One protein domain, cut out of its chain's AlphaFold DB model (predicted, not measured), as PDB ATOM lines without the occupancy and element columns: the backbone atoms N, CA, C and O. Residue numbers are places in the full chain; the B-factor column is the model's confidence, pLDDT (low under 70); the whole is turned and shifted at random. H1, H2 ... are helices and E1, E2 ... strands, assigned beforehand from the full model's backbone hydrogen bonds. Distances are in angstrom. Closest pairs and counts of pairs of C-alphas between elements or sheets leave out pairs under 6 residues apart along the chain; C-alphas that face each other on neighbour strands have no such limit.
ATOM      1  N   GLU A   3     -23.818  -3.291  -1.652       90.19
ATOM      2  CA  GLU A   3     -24.290  -1.921  -1.452       90.19
ATOM      3  C   GLU A   3     -25.807  -1.956  -1.608       90.19
ATOM      4  O   GLU A   3     -26.310  -2.427  -2.628       90.19
ATOM      5  N   ILE A   4     -26.536  -1.493  -0.600       90.12
ATOM      6  CA  ILE A   4     -27.995  -1.418  -0.641       90.12
ATOM      7  C   ILE A   4     -28.378   0.045  -0.501       90.12
ATOM      8  O   ILE A   4     -28.112   0.640   0.542       90.12
ATOM      9  N   SER A   5     -29.000   0.615  -1.529       91.06
ATOM     10  CA  SER A   5     -29.652   1.918  -1.433       91.06
ATOM     11  C   SER A   5     -31.107   1.726  -1.036       91.06
ATOM     12  O   SER A   5     -31.771   0.817  -1.532       91.06
ATOM     13  N   TYR A   6     -31.591   2.561  -0.126       89.75
ATOM     14  CA  TYR A   6     -32.945   2.478   0.400       89.75
ATOM     15  C   TYR A   6     -33.485   3.865   0.746       89.75
ATOM     16  O   TYR A   6     -32.710   4.790   1.015       89.75
ATOM     17  N   ALA A   7     -34.809   3.983   0.762       85.12
ATOM     18  CA  ALA A   7     -35.529   5.164   1.206       85.12
ATOM     19  C   ALA A   7     -36.309   4.891   2.493       85.12
ATOM     20  O   ALA A   7     -36.935   3.842   2.619       85.12
ATOM     21  N   ILE A   8     -36.292   5.842   3.423       78.94
ATOM     22  CA  ILE A   8     -37.258   5.940   4.525       78.94
ATOM     23  C   ILE A   8     -37.928   7.297   4.358       78.94
ATOM     24  O   ILE A   8     -37.240   8.322   4.389       78.94
ATOM     25  N   ASP A   9     -39.240   7.300   4.146       77.69
ATOM     26  CA  ASP A   9     -39.989   8.490   3.737       77.69
ATOM     27  C   ASP A   9     -39.344   9.145   2.493       77.69
ATOM     28  O   ASP A   9     -39.108   8.480   1.484       77.69
ATOM     29  N   GLU A  10     -39.007  10.434   2.561       74.00
ATOM     30  CA  GLU A  10     -38.365  11.188   1.474       74.00
ATOM     31  C   GLU A  10     -36.826  11.059   1.461       74.00
ATOM     32  O   GLU A  10     -36.155  11.580   0.567       74.00
ATOM     33  N   LEU A  11     -36.229  10.384   2.451       69.69
ATOM     34  CA  LEU A  11     -34.776  10.274   2.573       69.69
ATOM     35  C   LEU A  11     -34.235   9.037   1.890       69.69
ATOM     36  O   LEU A  11     -34.470   7.923   2.346       69.69
ATOM     37  N   THR A  12     -33.368   9.247   0.906       81.56
ATOM     38  CA  THR A  12     -32.573   8.175   0.303       81.56
ATOM     39  C   THR A  12     -31.180   8.107   0.918       81.56
ATOM     40  O   THR A  12     -30.496   9.119   1.078       81.56
ATOM     41  N   THR A  13     -30.728   6.901   1.238       82.12
ATOM     42  CA  THR A  13     -29.365   6.643   1.708       82.12
ATOM     43  C   THR A  13     -28.878   5.273   1.235       82.12
ATOM     44  O   THR A  13     -29.514   4.624   0.400       82.12
ATOM     45  N   LEU A  14     -27.708   4.850   1.713       83.56
ATOM     46  CA  LEU A  14     -27.114   3.559   1.390       83.56
ATOM     47  C   LEU A  14     -26.504   2.879   2.618       83.56
ATOM     48  O   LEU A  14     -26.141   3.533   3.599       83.56
ATOM     49  N   MET A  15     -26.360   1.561   2.549       82.50
ATOM     50  CA  MET A  15     -25.656   0.740   3.531       82.50
ATOM     51  C   MET A  15     -24.795  -0.322   2.857       82.50
ATOM     52  O   MET A  15     -25.058  -0.742   1.731       82.50
ATOM     53  N   PHE A  16     -23.789  -0.795   3.588       82.94
ATOM     54  CA  PHE A  16     -22.895  -1.857   3.142       82.94
ATOM     55  C   PHE A  16     -23.015  -3.076   4.048       82.94
ATOM     56  O   PHE A  16     -22.781  -2.976   5.252       82.94
ATOM     57  N   VAL A  17     -23.351  -4.237   3.480       83.25
ATOM     58  CA  VAL A  17     -23.605  -5.459   4.261       83.25
ATOM     59  C   VAL A  17     -22.992  -6.711   3.647       83.25
ATOM     60  O   VAL A  17     -22.732  -6.807   2.447       83.25
ATOM     61  N   LYS A  18     -22.746  -7.721   4.487       85.31
ATOM     62  CA  LYS A  18     -22.399  -9.066   4.011       85.31
ATOM     63  C   LYS A  18     -23.628  -9.709   3.364       85.31
ATOM     64  O   LYS A  18     -24.742  -9.507   3.823       85.31
ATOM     65  N   ASN A  19     -23.401 -10.557   2.365       86.62
ATOM     66  CA  ASN A  19     -24.462 -11.278   1.651       86.62
ATOM     67  C   ASN A  19     -25.331 -12.141   2.593       86.62
ATOM     68  O   ASN A  19     -26.491 -12.404   2.306       86.62
ATOM     69  N   THR A  20     -24.756 -12.570   3.720       86.81
ATOM     70  CA  THR A  20     -25.394 -13.402   4.748       86.81
ATOM     71  C   THR A  20     -26.076 -12.602   5.861       86.81
ATOM     72  O   THR A  20     -26.540 -13.190   6.836       86.81
ATOM     73  N   HIS A  21     -26.092 -11.269   5.777       82.94
ATOM     74  CA  HIS A  21     -26.798 -10.433   6.744       82.94
ATOM     75  C   HIS A  21     -28.311 -10.649   6.613       82.94
ATOM     76  O   HIS A  21     -28.793 -10.826   5.500       82.94
ATOM     77  N   TYR A  22     -29.048 -10.651   7.723       86.75
ATOM     78  CA  TYR A  22     -30.494 -10.889   7.723       86.75
ATOM     79  C   TYR A  22     -31.251  -9.594   7.975       86.75
ATOM     80  O   TYR A  22     -30.900  -8.869   8.903       86.75
ATOM     81  N   PHE A  23     -32.324  -9.378   7.224       87.44
ATOM     82  CA  PHE A  23     -33.293  -8.308   7.426       87.44
ATOM     83  C   PHE A  23     -34.681  -8.892   7.700       87.44
ATOM     84  O   PHE A  23     -34.961 -10.045   7.358       87.44
ATOM     85  N   CYS A  24     -35.545  -8.092   8.319       86.94
ATOM     86  CA  CYS A  24     -36.948  -8.419   8.544       86.94
ATOM     87  C   CYS A  24     -37.827  -7.606   7.585       86.94
ATOM     88  O   CYS A  24     -37.684  -6.383   7.524       86.94
ATOM     89  N   PHE A  25     -38.718  -8.265   6.850       89.12
ATOM     90  CA  PHE A  25     -39.736  -7.623   6.016       89.12
ATOM     91  C   PHE A  25     -40.886  -7.048   6.836       89.12
ATOM     92  O   PHE A  25     -41.088  -7.435   7.987       89.12
ATOM     93  N   GLU A  26     -41.678  -6.165   6.220       84.56
ATOM     94  CA  GLU A  26     -42.901  -5.592   6.812       84.56
ATOM     95  C   GLU A  26     -43.878  -6.656   7.347       84.56
ATOM     96  O   GLU A  26     -44.494  -6.491   8.400       84.56
ATOM     97  N   ASN A  27     -43.941  -7.809   6.679       86.50
ATOM     98  CA  ASN A  27     -44.762  -8.956   7.063       86.50
ATOM     99  C   ASN A  27     -44.116  -9.843   8.150       86.50
ATOM    100  O   ASN A  27     -44.603 -10.939   8.429       86.50
ATOM    101  N   LYS A  28     -43.013  -9.383   8.755       78.75
ATOM    102  CA  LYS A  28     -42.216 -10.063   9.788       78.75
ATOM    103  C   LYS A  28     -41.521 -11.351   9.331       78.75
ATOM    104  O   LYS A  28     -41.076 -12.143  10.167       78.75
ATOM    105  N   GLN A  29     -41.402 -11.577   8.024       87.69
ATOM    106  CA  GLN A  29     -40.581 -12.656   7.480       87.69
ATOM    107  C   GLN A  29     -39.116 -12.235   7.388       87.69
ATOM    108  O   GLN A  29     -38.781 -11.061   7.255       87.69
ATOM    109  N   TRP A  30     -38.226 -13.219   7.462       87.19
ATOM    110  CA  TRP A  30     -36.789 -12.989   7.419       87.19
ATOM    111  C   TRP A  30     -36.241 -13.243   6.025       87.19
ATOM    112  O   TRP A  30     -36.548 -14.271   5.428       87.19
ATOM    113  N   ILE A  31     -35.358 -12.360   5.574       92.69
ATOM    114  CA  ILE A  31     -34.686 -12.466   4.281       92.69
ATOM    115  C   ILE A  31     -33.189 -12.218   4.439       92.69
ATOM    116  O   ILE A  31     -32.762 -11.452   5.310       92.69
ATOM    117  N   THR A  32     -32.370 -12.878   3.625       92.44
ATOM    118  CA  THR A  32     -30.941 -12.559   3.572       92.44
ATOM    119  C   THR A  32     -30.676 -11.387   2.634       92.44
ATOM    120  O   THR A  32     -31.381 -11.167   1.656       92.44
ATOM    121  N   ALA A  33     -29.605 -10.638   2.885       90.56
ATOM    122  CA  ALA A  33     -29.239  -9.485   2.074       90.56
ATOM    123  C   ALA A  33     -29.026  -9.844   0.596       90.56
ATOM    124  O   ALA A  33     -29.261  -9.007  -0.266       90.56
ATOM    125  N   ASN A  34     -28.582 -11.073   0.298       92.94
ATOM    126  CA  ASN A  34     -28.406 -11.536  -1.081       92.94
ATOM    127  C   ASN A  34     -29.727 -11.728  -1.841       92.94
ATOM    128  O   ASN A  34     -29.726 -11.658  -3.066       92.94
ATOM    129  N   GLU A  35     -30.818 -11.969  -1.119       93.69
ATOM    130  CA  GLU A  35     -32.135 -12.235  -1.695       93.69
ATOM    131  C   GLU A  35     -32.966 -10.955  -1.855       93.69
ATOM    132  O   GLU A  35     -33.985 -10.993  -2.544       93.69
ATOM    133  N   LEU A  36     -32.525  -9.837  -1.258       93.88
ATOM    134  CA  LEU A  36     -33.183  -8.537  -1.383       93.88
ATOM    135  C   LEU A  36     -33.173  -8.026  -2.826       93.88
ATOM    136  O   LEU A  36     -32.163  -8.094  -3.534       93.88
ATOM    137  N   LYS A  37     -34.293  -7.432  -3.229       95.25
ATOM    138  CA  LYS A  37     -34.525  -6.835  -4.545       95.25
ATOM    139  C   LYS A  37     -35.017  -5.399  -4.409       95.25
ATOM    140  O   LYS A  37     -35.428  -4.948  -3.345       95.25
ATOM    141  N   ALA A  38     -34.962  -4.661  -5.515       94.38
ATOM    142  CA  ALA A  38     -35.596  -3.353  -5.584       94.38
ATOM    143  C   ALA A  38     -37.107  -3.471  -5.310       94.38
ATOM    144  O   ALA A  38     -37.750  -4.412  -5.780       94.38
ATOM    145  N   ASN A  39     -37.647  -2.480  -4.604       93.88
ATOM    146  CA  ASN A  39     -39.008  -2.374  -4.073       93.88
ATOM    147  C   ASN A  39     -39.341  -3.278  -2.879       93.88
ATOM    148  O   ASN A  39     -40.464  -3.217  -2.383       93.88
ATOM    149  N   ASP A  40     -38.395  -4.076  -2.381       95.50
ATOM    150  CA  ASP A  40     -38.594  -4.795  -1.124       95.50
ATOM    151  C   ASP A  40     -38.701  -3.813   0.053       95.50
ATOM    152  O   ASP A  40     -37.980  -2.814   0.109       95.50
ATOM    153  N   VAL A  41     -39.564  -4.118   1.026       94.56
ATOM    154  CA  VAL A  41     -39.798  -3.259   2.197       94.56
ATOM    155  C   VAL A  41     -39.319  -3.946   3.471       94.56
ATOM    156  O   VAL A  41     -39.864  -4.969   3.893       94.56
ATOM    157  N   ILE A  42     -38.300  -3.367   4.105       91.50
ATOM    158  CA  ILE A  42     -37.681  -3.876   5.336       91.50
ATOM    159  C   ILE A  42     -37.983  -2.971   6.533       91.50
ATOM    160  O   ILE A  42     -38.075  -1.749   6.409       91.50
ATOM    161  N   ILE A  43     -38.122  -3.571   7.715       81.38
ATOM    162  CA  ILE A  43     -38.488  -2.867   8.947       81.38
ATOM    163  C   ILE A  43     -37.238  -2.386   9.691       81.38
ATOM    164  O   ILE A  43     -36.305  -3.147   9.980       81.38
ATOM    165  N   THR A  44     -37.252  -1.110  10.061       73.25
ATOM    166  CA  THR A  44     -36.274  -0.514  10.977       73.25
ATOM    167  C   THR A  44     -36.582  -0.858  12.434       73.25
ATOM    168  O   THR A  44     -37.721  -1.128  12.803       73.25
ATOM    169  N   ARG A  45     -35.590  -0.777  13.324       62.41
ATOM    170  CA  ARG A  45     -35.788  -1.023  14.766       62.41
ATOM    171  C   ARG A  45     -36.796  -0.064  15.420       62.41
ATOM    172  O   ARG A  45     -37.336  -0.395  16.466       62.41
ATOM    173  N   SER A  46     -37.065   1.099  14.819       55.44
ATOM    174  CA  SER A  46     -38.084   2.054  15.281       55.44
ATOM    175  C   SER A  46     -39.479   1.806  14.692       55.44
ATOM    176  O   SER A  46     -40.364   2.627  14.890       55.44
ATOM    177  N   GLY A  47     -39.676   0.724  13.933       61.19
ATOM    178  CA  GLY A  47     -40.955   0.386  13.304       61.19
ATOM    179  C   GLY A  47     -41.229   1.086  11.968       61.19
ATOM    180  O   GLY A  47     -42.199   0.742  11.303       61.19
ATOM    181  N   ASN A  48     -40.365   2.008  11.529       75.50
ATOM    182  CA  ASN A  48     -40.493   2.645  10.216       75.50
ATOM    183  C   ASN A  48     -40.158   1.655   9.097       75.50
ATOM    184  O   ASN A  48     -39.283   0.795   9.262       75.50
ATOM    185  N   LEU A  49     -40.808   1.834   7.950       83.12
ATOM    186  CA  LEU A  49     -40.600   1.034   6.749       83.12
ATOM    187  C   LEU A  49     -39.528   1.675   5.867       83.12
ATOM    188  O   LEU A  49     -39.548   2.883   5.639       83.12
ATOM    189  N   ALA A  50     -38.599   0.864   5.366       86.38
ATOM    190  CA  ALA A  50     -37.626   1.295   4.374       86.38
ATOM    191  C   ALA A  50     -37.821   0.536   3.063       86.38
ATOM    192  O   ALA A  50     -37.786  -0.694   3.047       86.38
ATOM    193  N   CYS A  51     -37.968   1.273   1.966       94.81
ATOM    194  CA  CYS A  51     -38.071   0.720   0.623       94.81
ATOM    195  C   CYS A  51     -36.675   0.573   0.012       94.81
ATOM    196  O   CYS A  51     -35.926   1.547  -0.091       94.81
ATOM    197  N   VAL A  52     -36.305  -0.638  -0.395       95.69
ATOM    198  CA  VAL A  52     -35.046  -0.911  -1.088       95.69
ATOM    199  C   VAL A  52     -35.128  -0.345  -2.502       95.69
ATOM    200  O   VAL A  52     -35.962  -0.748  -3.301       95.69
ATOM    201  N   ILE A  53     -34.228   0.571  -2.838       95.44
ATOM    202  CA  ILE A  53     -34.165   1.193  -4.166       95.44
ATOM    203  C   ILE A  53     -33.309   0.338  -5.099       95.44
ATOM    204  O   ILE A  53     -33.688   0.064  -6.236       95.44
ATOM    205  N   SER A  54     -32.141  -0.099  -4.625       95.69
ATOM    206  CA  SER A  54     -31.210  -0.894  -5.424       95.69
ATOM    207  C   SER A  54     -30.303  -1.752  -4.553       95.69
ATOM    208  O   SER A  54     -29.871  -1.317  -3.485       95.69
ATOM    209  N   VAL A  55     -29.939  -2.929  -5.058       94.19
ATOM    210  CA  VAL A  55     -28.967  -3.837  -4.439       94.19
ATOM    211  C   VAL A  55     -27.864  -4.125  -5.448       94.19
ATOM    212  O   VAL A  55     -28.118  -4.710  -6.500       94.19
ATOM    213  N   THR A  56     -26.636  -3.726  -5.127       92.00
ATOM    214  CA  THR A  56     -25.485  -3.842  -6.030       92.00
ATOM    215  C   THR A  56     -24.393  -4.699  -5.393       92.00
ATOM    216  O   THR A  56     -23.957  -4.415  -4.272       92.00
ATOM    217  N   PRO A  57     -23.897  -5.748  -6.073       88.88
ATOM    218  CA  PRO A  57     -22.767  -6.519  -5.582       88.88
ATOM    219  C   PRO A  57     -21.471  -5.708  -5.647       88.88
ATOM    220  O   PRO A  57     -21.159  -5.069  -6.647       88.88
ATOM    221  N   ILE A  58     -20.684  -5.780  -4.575       84.25
ATOM    222  CA  ILE A  58     -19.385  -5.119  -4.467       84.25
ATOM    223  C   ILE A  58     -18.276  -6.160  -4.496       84.25
ATOM    224  O   ILE A  58     -18.240  -7.066  -3.650       84.25
ATOM    225  N   ASP A  59     -17.318  -5.971  -5.404       78.44
ATOM    226  CA  ASP A  59     -16.050  -6.691  -5.355       78.44
ATOM    227  C   ASP A  59     -15.083  -6.023  -4.369       78.44
ATOM    228  O   ASP A  59     -14.480  -4.980  -4.627       78.44
ATOM    229  N   THR A  60     -14.924  -6.646  -3.206       70.75
ATOM    230  CA  THR A  60     -14.017  -6.180  -2.152       70.75
ATOM    231  C   THR A  60     -12.581  -6.675  -2.329       70.75
ATOM    232  O   THR A  60     -11.740  -6.367  -1.487       70.75
ATOM    233  N   ARG A  61     -12.269  -7.452  -3.378       74.94
ATOM    234  CA  ARG A  61     -10.911  -7.980  -3.619       74.94
ATOM    235  C   ARG A  61      -9.975  -6.923  -4.203       74.94
ATOM    236  O   ARG A  61      -8.771  -6.986  -3.966       74.94
ATOM    237  N   ARG A  62     -10.516  -5.961  -4.957       72.19
ATOM    238  CA  ARG A  62      -9.788  -4.814  -5.534       72.19
ATOM    239  C   ARG A  62     -10.649  -3.546  -5.473       72.19
ATOM    240  O   ARG A  62     -11.120  -3.071  -6.505       72.19
ATOM    241  N   PRO A  63     -10.914  -3.012  -4.271       70.62
ATOM    242  CA  PRO A  63     -11.847  -1.908  -4.116       70.62
ATOM    243  C   PRO A  63     -11.256  -0.612  -4.684       70.62
ATOM    244  O   PRO A  63     -10.118  -0.249  -4.386       70.62
ATOM    245  N   ALA A  64     -12.046   0.118  -5.473       75.94
ATOM    246  CA  ALA A  64     -11.668   1.451  -5.932       75.94
ATOM    247  C   ALA A  64     -11.460   2.405  -4.730       75.94
ATOM    248  O   ALA A  64     -12.188   2.293  -3.740       75.94
ATOM    249  N   PRO A  65     -10.539   3.387  -4.795       75.12
ATOM    250  CA  PRO A  65     -10.259   4.295  -3.674       75.12
ATOM    251  C   PRO A  65     -11.498   5.010  -3.107       75.12
ATOM    252  O   PRO A  65     -11.649   5.138  -1.893       75.12
ATOM    253  N   LEU A  66     -12.431   5.408  -3.979       75.88
ATOM    254  CA  LEU A  66     -13.708   6.023  -3.594       75.88
ATOM    255  C   LEU A  66     -14.597   5.074  -2.779       75.88
ATOM    256  O   LEU A  66     -15.200   5.483  -1.788       75.88
ATOM    257  N   LEU A  67     -14.648   3.795  -3.156       75.06
ATOM    258  CA  LEU A  67     -15.378   2.768  -2.416       75.06
ATOM    259  C   LEU A  67     -14.731   2.523  -1.047       75.06
ATOM    260  O   LEU A  67     -15.439   2.427  -0.051       75.06
ATOM    261  N   VAL A  68     -13.396   2.488  -0.964       70.12
ATOM    262  CA  VAL A  68     -12.685   2.356   0.321       70.12
ATOM    263  C   VAL A  68     -13.023   3.515   1.261       70.12
ATOM    264  O   VAL A  68     -13.256   3.287   2.446       70.12
ATOM    265  N   SER A  69     -13.087   4.744   0.745       69.12
ATOM    266  CA  SER A  69     -13.500   5.916   1.527       69.12
ATOM    267  C   SER A  69     -14.937   5.778   2.046       69.12
ATOM    268  O   SER A  69     -15.155   5.933   3.247       69.12
ATOM    269  N   LYS A  70     -15.893   5.384   1.193       67.38
ATOM    270  CA  LYS A  70     -17.295   5.155   1.596       67.38
ATOM    271  C   LYS A  70     -17.457   4.016   2.606       67.38
ATOM    272  O   LYS A  70     -18.232   4.149   3.546       67.38
ATOM    273  N   LEU A  71     -16.711   2.921   2.452       64.50
ATOM    274  CA  LEU A  71     -16.721   1.788   3.387       64.50
ATOM    275  C   LEU A  71     -16.122   2.146   4.755       64.50
ATOM    276  O   LEU A  71     -16.486   1.537   5.759       64.50
ATOM    277  N   ARG A  72     -15.196   3.111   4.804       63.16
ATOM    278  CA  ARG A  72     -14.622   3.643   6.051       63.16
ATOM    279  C   ARG A  72     -15.491   4.715   6.698       63.16
ATOM    280  O   ARG A  72     -15.308   4.991   7.881       63.16
ATOM    281  N   ASP A  73     -16.423   5.305   5.953       60.53
ATOM    282  CA  ASP A  73     -17.414   6.202   6.529       60.53
ATOM    283  C   ASP A  73     -18.342   5.394   7.443       60.53
ATOM    284  O   ASP A  73     -19.083   4.494   7.024       60.53
ATOM    285  N   VAL A  74     -18.268   5.706   8.734       52.62
ATOM    286  CA  VAL A  74     -19.056   5.053   9.780       52.62
ATOM    287  C   VAL A  74     -20.548   5.223   9.505       52.62
ATOM    288  O   VAL A  74     -21.307   4.298   9.777       52.62
ATOM    289  N   LYS A  75     -20.968   6.344   8.895       55.81
ATOM    290  CA  LYS A  75     -22.373   6.587   8.551       55.81
ATOM    291  C   LYS A  75     -22.907   5.487   7.640       55.81
ATOM    292  O   LYS A  75     -23.915   4.886   7.961       55.81
ATOM    293  N   TYR A  76     -22.207   5.152   6.560       57.41
ATOM    294  CA  TYR A  76     -22.697   4.161   5.596       57.41
ATOM    295  C   TYR A  76     -22.425   2.716   6.015       57.41
ATOM    296  O   TYR A  76     -23.260   1.831   5.820       57.41
ATOM    297  N   SER A  77     -21.265   2.459   6.615       56.47
ATOM    298  CA  SER A  77     -20.884   1.107   7.041       56.47
ATOM    299  C   SER A  77     -21.737   0.575   8.193       56.47
ATOM    300  O   SER A  77     -21.914  -0.635   8.286       56.47
ATOM    301  N   HIS A  78     -22.303   1.452   9.029       62.69
ATOM    302  CA  HIS A  78     -23.115   1.073  10.192       62.69
ATOM    303  C   HIS A  78     -24.620   1.312   9.994       62.69
ATOM    304  O   HIS A  78     -25.402   0.982  10.882       62.69
ATOM    305  N   ASN A  79     -25.056   1.823   8.837       65.69
ATOM    306  CA  ASN A  79     -26.478   2.076   8.568       65.69
ATOM    307  C   ASN A  79     -27.351   0.810   8.676       65.69
ATOM    308  O   ASN A  79     -28.516   0.882   9.049       65.69
ATOM    309  N   HIS A  80     -26.789  -0.372   8.430       64.62
ATOM    310  CA  HIS A  80     -27.528  -1.625   8.579       64.62
ATOM    311  C   HIS A  80     -27.963  -1.917  10.030       64.62
ATOM    312  O   HIS A  80     -28.926  -2.647  10.242       64.62
ATOM    313  N   HIS A  81     -27.333  -1.299  11.039       68.00
ATOM    314  CA  HIS A  81     -27.756  -1.417  12.441       68.00
ATOM    315  C   HIS A  81     -29.087  -0.713  12.743       68.00
ATOM    316  O   HIS A  81     -29.672  -0.951  13.797       68.00
ATOM    317  N   PHE A  82     -29.597   0.129  11.836       64.44
ATOM    318  CA  PHE A  82     -30.938   0.702  11.967       64.44
ATOM    319  C   PHE A  82     -32.054  -0.327  11.732       64.44
ATOM    320  O   PHE A  82     -33.210  -0.031  12.026       64.44
ATOM    321  N   PHE A  83     -31.733  -1.529  11.244       72.94
ATOM    322  CA  PHE A  83     -32.698  -2.563  10.874       72.94
ATOM    323  C   PHE A  83     -32.779  -3.712  11.886       72.94
ATOM    324  O   PHE A  83     -31.890  -3.912  12.719       72.94
TER     325      PHE A  83
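This is residues 3 to 83 of the 234 residues of an uncharacterized protein of Shewanella sp. XMDDZSB0408 (UniProt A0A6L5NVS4). A strongly twisted sheet of four strands, E2 E1 E6 E5, makes the body; the small hairpin E3 and E4 lies by its edge strand E5, and three short helices follow at the other side, H1 at one far end and H2 and H3 coming back beside edge strand E2. The printed part has 81 residues, in the order E1 E2 E3 E4 E5 E6 H1 H2 H3; both sheets are antiparallel and the class is mixed, helices and strands. The whole is compact, with a radius of gyration of the C-alphas of 12.5 A, yet elongated, spanning 38 by 24 by 18 A.

E1, residues 3 to 8, begins at C-alpha 3 (-24.290, -1.921, -1.452). E2 is residues 11 to 17, 19.4 A long; E6, residues 49 to 57, is 23.0 A long and bends by 58 degrees at residue 53. E5 is residues 41 to 43, E3 22 to 24, E4 30 to 32. H1 is residues 65 to 72, 10.7 A long, H2 74 to 77, and H3 79 to 82, ending at C-alpha 82 (-30.938, 0.702, 11.967).

E1 pairs with E2 in a hairpin, N 15 to O 4 at 2.8 A, and with E6, N 7 to O 51 at 2.8 A. E6 and E5 form a hairpin, N 42 to O 50 at 2.9 A. In hairpin E3 and E4, N 23 to O 31 is 2.9 A. The closest C-alphas of E3 and E5, Cys 24 and Ile 42, are 5.6 A apart. H3 is on the four-stranded sheet, at a height over the sheet of 6.1 A, over none of its strands; its closest C-alpha pair with E2 is Asn 79 and Met 15, 5.3 A. H1 and H2 only graze that sheet. H1 and H2 only just touch, only at the corner by their link, with 3 pairs of C-alphas within 8 A, Leu 71 and Ser 77 closest at 5.6 A. In H1 every O i to N i+4 pair is within hydrogen-bond range; H2 and H3 are too short for one.

The C-alphas farthest apart, of Asn 27 and Pro 65, are 38.5 A apart. The printed part has no cut, and no link is long. pLDDT is under 70 at residue 11, residues 45 to 47 and residues 69 to 82.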